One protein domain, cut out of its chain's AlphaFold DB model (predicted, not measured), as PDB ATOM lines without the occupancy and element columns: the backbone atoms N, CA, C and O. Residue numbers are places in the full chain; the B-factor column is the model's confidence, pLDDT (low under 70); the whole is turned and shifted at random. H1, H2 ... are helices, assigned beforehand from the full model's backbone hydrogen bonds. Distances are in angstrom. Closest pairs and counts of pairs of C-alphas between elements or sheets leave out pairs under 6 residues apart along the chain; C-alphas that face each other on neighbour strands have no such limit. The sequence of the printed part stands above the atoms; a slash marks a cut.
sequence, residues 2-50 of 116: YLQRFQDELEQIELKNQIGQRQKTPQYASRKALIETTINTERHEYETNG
ATOM      1  N   TYR A   2     -34.619  15.140 -32.033       91.56
ATOM      2  CA  TYR A   2     -34.142  16.023 -30.945       91.56
ATOM      3  C   TYR A   2     -35.276  16.575 -30.058       91.56
ATOM      4  O   TYR A   2     -35.213  16.469 -28.836       91.56
ATOM      5  N   LEU A   3     -36.363  17.062 -30.669       92.00
ATOM      6  CA  LEU A   3     -37.524  17.626 -29.955       92.00
ATOM      7  C   LEU A   3     -38.294  16.608 -29.090       92.00
ATOM      8  O   LEU A   3     -39.137  16.985 -28.290       92.00
ATOM      9  N   GLN A   4     -38.029  15.310 -29.259       94.25
ATOM     10  CA  GLN A   4     -38.676  14.227 -28.506       94.25
ATOM     11  C   GLN A   4     -37.708  13.546 -27.525       94.25
ATOM     12  O   GLN A   4     -38.004  12.467 -27.027       94.25
ATOM     13  N   ARG A   5     -36.547  14.156 -27.236       95.38
ATOM     14  CA  ARG A   5     -35.505  13.548 -26.387       95.38
ATOM     15  C   ARG A   5     -35.939  13.270 -24.943       95.38
ATOM     16  O   ARG A   5     -35.336  12.432 -24.293       95.38
ATOM     17  N   PHE A   6     -36.965  13.965 -24.452       96.38
ATOM     18  CA  PHE A   6     -37.485  13.798 -23.091       96.38
ATOM     19  C   PHE A   6     -38.718  12.890 -23.009       96.38
ATOM     20  O   PHE A   6     -39.284  12.755 -21.928       96.38
ATOM     21  N   GLN A   7     -39.153  12.282 -24.118       95.06
ATOM     22  CA  GLN A   7     -40.373  11.470 -24.134       95.06
ATOM     23  C   GLN A   7     -40.290  10.308 -23.133       95.06
ATOM     24  O   GLN A   7     -41.200  10.131 -22.329       95.06
ATOM     25  N   ASP A   8     -39.165   9.594 -23.129       95.12
ATOM     26  CA  ASP A   8     -38.932   8.446 -22.248       95.12
ATOM     27  C   ASP A   8     -38.885   8.869 -20.764       95.12
ATOM     28  O   ASP A   8     -39.395   8.174 -19.885       95.12
ATOM     29  N   GLU A   9     -38.307  10.042 -20.468       94.56
ATOM     30  CA  GLU A   9     -38.264  10.594 -19.107       94.56
ATOM     31  C   GLU A   9     -39.669  10.976 -18.616       94.56
ATOM     32  O   GLU A   9     -40.036  10.673 -17.478       94.56
ATOM     33  N   LEU A  10     -40.477  11.606 -19.476       94.69
ATOM     34  CA  LEU A  10     -41.859  11.966 -19.157       94.69
ATOM     35  C   LEU A  10     -42.728  10.728 -18.916       94.69
ATOM     36  O   LEU A  10     -43.472  10.703 -17.934       94.69
ATOM     37  N   GLU A  11     -42.583   9.691 -19.745       94.75
ATOM     38  CA  GLU A  11     -43.276   8.409 -19.573       94.75
ATOM     39  C   GLU A  11     -42.909   7.753 -18.233       94.75
ATOM     40  O   GLU A  11     -43.781   7.298 -17.487       94.75
ATOM     41  N   GLN A  12     -41.626   7.776 -17.857       93.31
ATOM     42  CA  GLN A  12     -41.186   7.242 -16.568       93.31
ATOM     43  C   GLN A  12     -41.782   8.015 -15.379       93.31
ATOM     44  O   GLN A  12     -42.175   7.405 -14.377       93.31
ATOM     45  N   ILE A  13     -41.833   9.349 -15.457       91.75
ATOM     46  CA  ILE A  13     -42.443  10.194 -14.419       91.75
ATOM     47  C   ILE A  13     -43.941   9.897 -14.307       91.75
ATOM     48  O   ILE A  13     -44.466   9.799 -13.195       91.75
ATOM     49  N   GLU A  14     -44.628   9.735 -15.435       91.12
ATOM     50  CA  GLU A  14     -46.048   9.399 -15.467       91.12
ATOM     51  C   GLU A  14     -46.317   8.043 -14.807       91.12
ATOM     52  O   GLU A  14     -47.129   7.969 -13.881       91.12
ATOM     53  N   LEU A  15     -45.566   7.001 -15.176       91.25
ATOM     54  CA  LEU A  15     -45.704   5.668 -14.587       91.25
ATOM     55  C   LEU A  15     -45.473   5.678 -13.067       91.25
ATOM     56  O   LEU A  15     -46.248   5.093 -12.306       91.25
ATOM     57  N   LYS A  16     -44.430   6.375 -12.596       88.81
ATOM     58  CA  LYS A  16     -44.133   6.486 -11.156       88.81
ATOM     59  C   LYS A  16     -45.229   7.215 -10.388       88.81
ATOM     60  O   LYS A  16     -45.529   6.829  -9.265       88.81
ATOM     61  N   ASN A  17     -45.831   8.241 -10.982       86.06
ATOM     62  CA  ASN A  17     -46.933   8.969 -10.358       86.06
ATOM     63  C   ASN A  17     -48.249   8.171 -10.380       86.06
ATOM     64  O   ASN A  17     -49.092   8.358  -9.504       86.06
ATOM     65  N   GLN A  18     -48.426   7.257 -11.340       85.69
ATOM     66  CA  GLN A  18     -49.562   6.333 -11.359       85.69
ATOM     67  C   GLN A  18     -49.464   5.275 -10.245       85.69
ATOM     68  O   GLN A  18     -50.484   4.915  -9.643       85.69
ATOM     69  N   ILE A  19     -48.250   4.809  -9.930       81.06
ATOM     70  CA  ILE A  19     -47.984   3.801  -8.896       81.06
ATOM     71  C   ILE A  19     -47.921   4.469  -7.514       81.06
ATOM     72  O   ILE A  19     -46.934   5.092  -7.139       81.06
ATOM     73  N   GLY A  20     -48.969   4.284  -6.707       67.56
ATOM     74  CA  GLY A  20     -48.988   4.761  -5.320       67.56
ATOM     75  C   GLY A  20     -49.741   6.075  -5.106       67.56
ATOM     76  O   GLY A  20     -49.261   6.935  -4.369       67.56
ATOM     77  N   GLN A  21     -50.968   6.157  -5.644       64.56
ATOM     78  CA  GLN A  21     -51.997   7.221  -5.508       64.56
ATOM     79  C   GLN A  21     -52.279   7.740  -4.074       64.56
ATOM     80  O   GLN A  21     -53.164   8.559  -3.852       64.56
ATOM     81  N   ARG A  22     -51.559   7.246  -3.063       65.88
ATOM     82  CA  ARG A  22     -51.619   7.683  -1.666       65.88
ATOM     83  C   ARG A  22     -50.720   8.888  -1.368       65.88
ATOM     84  O   ARG A  22     -50.937   9.537  -0.346       65.88
ATOM     85  N   GLN A  23     -49.724   9.199  -2.204       65.31
ATOM     86  CA  GLN A  23     -48.887  10.388  -2.008       65.31
ATOM     87  C   GLN A  23     -49.570  11.634  -2.591       65.31
ATOM     88  O   GLN A  23     -49.851  11.700  -3.780       65.31
ATOM     89  N   LYS A  24     -49.842  12.632  -1.738       70.75
ATOM     90  CA  LYS A  24     -50.543  13.879  -2.111       70.75
ATOM     91  C   LYS A  24     -49.716  14.817  -3.000       70.75
ATOM     92  O   LYS A  24     -50.274  15.746  -3.572       70.75
ATOM     93  N   THR A  25     -48.407  14.601  -3.100       78.00
ATOM     94  CA  THR A  25     -47.499  15.422  -3.908       78.00
ATOM     95  C   THR A  25     -46.862  14.577  -5.006       78.00
ATOM     96  O   THR A  25     -46.187  13.600  -4.674       78.00
ATOM     97  N   PRO A  26     -47.044  14.940  -6.289       77.50
ATOM     98  CA  PRO A  26     -46.442  14.216  -7.397       77.50
ATOM     99  C   PRO A  26     -44.917  14.275  -7.308       77.50
ATOM    100  O   PRO A  26     -44.324  15.328  -7.053       77.50
ATOM    101  N   GLN A  27     -44.275  13.130  -7.522       83.69
ATOM    102  CA  GLN A  27     -42.823  13.048  -7.550       83.69
ATOM    103  C   GLN A  27     -42.309  13.725  -8.826       83.69
ATOM    104  O   GLN A  27     -42.950  13.676  -9.877       83.69
ATOM    105  N   TYR A  28     -41.142  14.368  -8.730       88.81
ATOM    106  CA  TYR A  28     -40.478  15.038  -9.856       88.81
ATOM    107  C   TYR A  28     -41.289  16.171 -10.513       88.81
ATOM    108  O   TYR A  28     -41.024  16.529 -11.659       88.81
ATOM    109  N   ALA A  29     -42.235  16.784  -9.789       90.12
ATOM    110  CA  ALA A  29     -43.068  17.873 -10.308       90.12
ATOM    111  C   ALA A  29     -42.248  19.047 -10.879       90.12
ATOM    112  O   ALA A  29     -42.547  19.543 -11.962       90.12
ATOM    113  N   SER A  30     -41.173  19.449 -10.191       93.31
ATOM    114  CA  SER A  30     -40.274  20.521 -10.642       93.31
ATOM    115  C   SER A  30     -39.535  20.168 -11.934       93.31
ATOM    116  O   SER A  30     -39.446  20.989 -12.844       93.31
ATOM    117  N   ARG A  31     -39.029  18.935 -12.039       94.62
ATOM    118  CA  ARG A  31     -38.332  18.438 -13.231       94.62
ATOM    119  C   ARG A  31     -39.278  18.342 -14.426       94.62
ATOM    120  O   ARG A  31     -38.908  18.788 -15.508       94.62
ATOM    121  N   LYS A  32     -40.489  17.820 -14.215       94.50
ATOM    122  CA  LYS A  32     -41.540  17.756 -15.237       94.50
ATOM    123  C   LYS A  32     -41.871  19.150 -15.775       94.50
ATOM    124  O   LYS A  32     -41.823  19.342 -16.983       94.50
ATOM    125  N   ALA A  33     -42.111  20.118 -14.888       95.12
ATOM    126  CA  ALA A  33     -42.406  21.493 -15.286       95.12
ATOM    127  C   ALA A  33     -41.270  22.109 -16.122       95.12
ATOM    128  O   ALA A  33     -41.531  22.703 -17.162       95.12
ATOM    129  N   LEU A  34     -40.007  21.909 -15.717       96.81
ATOM    130  CA  LEU A  34     -38.851  22.399 -16.473       96.81
ATOM    131  C   LEU A  34     -38.790  21.796 -17.883       96.81
ATOM    132  O   LEU A  34     -38.597  22.529 -18.848       96.81
ATOM    133  N   ILE A  35     -38.970  20.478 -18.002       96.44
ATOM    134  CA  ILE A  35     -38.975  19.783 -19.296       96.44
ATOM    135  C   ILE A  35     -40.094  20.312 -20.190       96.44
ATOM    136  O   ILE A  35     -39.848  20.608 -21.356       96.44
ATOM    137  N   GLU A  36     -41.308  20.446 -19.656       95.94
ATOM    138  CA  GLU A  36     -42.457  20.970 -20.402       95.94
ATOM    139  C   GLU A  36     -42.194  22.395 -20.893       95.94
ATOM    140  O   GLU A  36     -42.417  22.686 -22.067       95.94
ATOM    141  N   THR A  37     -41.648  23.266 -20.038       97.38
ATOM    142  CA  THR A  37     -41.229  24.612 -20.446       97.38
ATOM    143  C   THR A  37     -40.184  24.553 -21.559       97.38
ATOM    144  O   THR A  37     -40.371  25.206 -22.580       97.38
ATOM    145  N   THR A  38     -39.129  23.741 -21.419       96.75
ATOM    146  CA  THR A  38     -38.090  23.602 -22.452       96.75
ATOM    147  C   THR A  38     -38.663  23.110 -23.781       96.75
ATOM    148  O   THR A  38     -38.367  23.701 -24.813       96.75
ATOM    149  N   ILE A  39     -39.510  22.076 -23.776       95.81
ATOM    150  CA  ILE A  39     -40.139  21.550 -24.999       95.81
ATOM    151  C   ILE A  39     -41.016  22.617 -25.655       95.81
ATOM    152  O   ILE A  39     -40.995  22.754 -26.877       95.81
ATOM    153  N   ASN A  40     -41.787  23.362 -24.863       95.75
ATOM    154  CA  ASN A  40     -42.658  24.412 -25.380       95.75
ATOM    155  C   ASN A  40     -41.849  25.549 -26.009       95.75
ATOM    156  O   ASN A  40     -42.186  25.979 -27.108       95.75
ATOM    157  N   THR A  41     -40.769  25.993 -25.360       95.56
ATOM    158  CA  THR A  41     -39.864  27.009 -25.913       95.56
ATOM    159  C   THR A  41     -39.207  26.521 -27.202       95.56
ATOM    160  O   THR A  41     -39.283  27.210 -28.212       95.56
ATOM    161  N   GLU A  42     -38.650  25.309 -27.219       94.31
ATOM    162  CA  GLU A  42     -38.002  24.758 -28.418       94.31
ATOM    163  C   GLU A  42     -38.982  24.563 -29.582       94.31
ATOM    164  O   GLU A  42     -38.641  24.825 -30.735       94.31
ATOM    165  N   ARG A  43     -40.212  24.108 -29.307       93.62
ATOM    166  CA  ARG A  43     -41.261  24.004 -30.334       93.62
ATOM    167  C   ARG A  43     -41.660  25.371 -30.860       93.62
ATOM    168  O   ARG A  43     -41.762  25.541 -32.069       93.62
ATOM    169  N   HIS A  44     -41.846  26.335 -29.963       93.75
ATOM    170  CA  HIS A  44     -42.179  27.697 -30.342       93.75
ATOM    171  C   HIS A  44     -41.096  28.308 -31.234       93.75
ATOM    172  O   HIS A  44     -41.416  28.860 -32.285       93.75
ATOM    173  N   GLU A  45     -39.823  28.163 -30.866       92.94
ATOM    174  CA  GLU A  45     -38.690  28.610 -31.680       92.94
ATOM    175  C   GLU A  45     -38.681  27.918 -33.042       92.94
ATOM    176  O   GLU A  45     -38.601  28.595 -34.061       92.94
ATOM    177  N   TYR A  46     -38.851  26.595 -33.083       92.81
ATOM    178  CA  TYR A  46     -38.906  25.830 -34.331       92.81
ATOM    179  C   TYR A  46     -40.028  26.283 -35.281       92.81
ATOM    180  O   TYR A  46     -39.833  26.327 -36.500       92.81
ATOM    181  N   GLU A  47     -41.193  26.619 -34.732       91.56
ATOM    182  CA  GLU A  47     -42.373  27.044 -35.488       91.56
ATOM    183  C   GLU A  47     -42.301  28.510 -35.941       91.56
ATOM    184  O   GLU A  47     -42.791  28.833 -37.022       91.56
ATOM    185  N   THR A  48     -41.689  29.394 -35.148       90.75
ATOM    186  CA  THR A  48     -41.652  30.843 -35.421       90.75
ATOM    187  C   THR A  48     -40.372  31.273 -36.133       90.75
ATOM    188  O   THR A  48     -40.401  31.718 -37.283       90.75
ATOM    189  N   ASN A  49     -39.235  31.118 -35.457       88.44
ATOM    190  CA  ASN A  49     -37.946  31.661 -35.872       88.44
ATOM    191  C   ASN A  49     -37.075  30.622 -36.587       88.44
ATOM    192  O   ASN A  49     -36.214  30.992 -37.381       88.44
ATOM    193  N   GLY A  50     -37.346  29.336 -36.378       91.56
ATOM    194  CA  GLY A  50     -36.488  28.222 -36.758       91.56
ATOM    195  C   GLY A  50     -35.375  27.964 -35.747       91.56
ATOM    196  O   GLY A  50     -35.067  28.797 -34.901       91.56
TER     197      GLY A  50
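Overview. This is residues 2 to 50 of the 116 residues of the protein "Hypothetical protein" of Rotaria sp. Silwood1 (UniProt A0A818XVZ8). A long helix, H2, and a shorter one, H1, are folded back beside each other in a loose, narrow U, with little contact between them. The loop that joins them makes the turn, and its residues 19 to 24 stick out at one end of the rod. The printed part has 49 residues with two named helices, H1 then H2 along the chain, and no named strand; the class is all helix. The whole is loose, with a radius of gyration of the C-alphas of 13.3 A, and the C-alphas span 44 by 17 by 11 A.

Along the chain. H2, the longest helix, holds residues 29 to 48 and measures 28.3 A from first to last C-alpha. It begins with C-alpha 29 at (-43.068, 17.873, -10.308) and ends with C-alpha 48 at (-41.652, 30.843, -35.421). H1 holds residues 7 to 18 and measures 16.6 A, beginning with C-alpha 7 at (-40.373, 11.470, -24.134).

Arrangement. H2 and H1 are close but not clearly touching, with 2 pairs of C-alphas within 8 A. Their closest C-alphas, those of Lys 32 and Leu 10, are 7.0 A apart. The helices run opposite ways at a shallow tilt of 34 degrees, only just short of steep. Their centres are 16.4 A apart. In both H1 and H2 every O i to N i+4 pair is within hydrogen-bond range.

Size, cuts and confidence. The two C-alphas farthest apart, those of Arg 22 and Asn 49, are 44.0 A apart, while those of Tyr 2 and Gly 50, the first and last printed, are 13.7 A apart. The printed part has no cut. The link from H1 to H2, with 10 residues between them, is short. The mean pLDDT of the printed part is 89.4, and residues 20 to 23 are under 70.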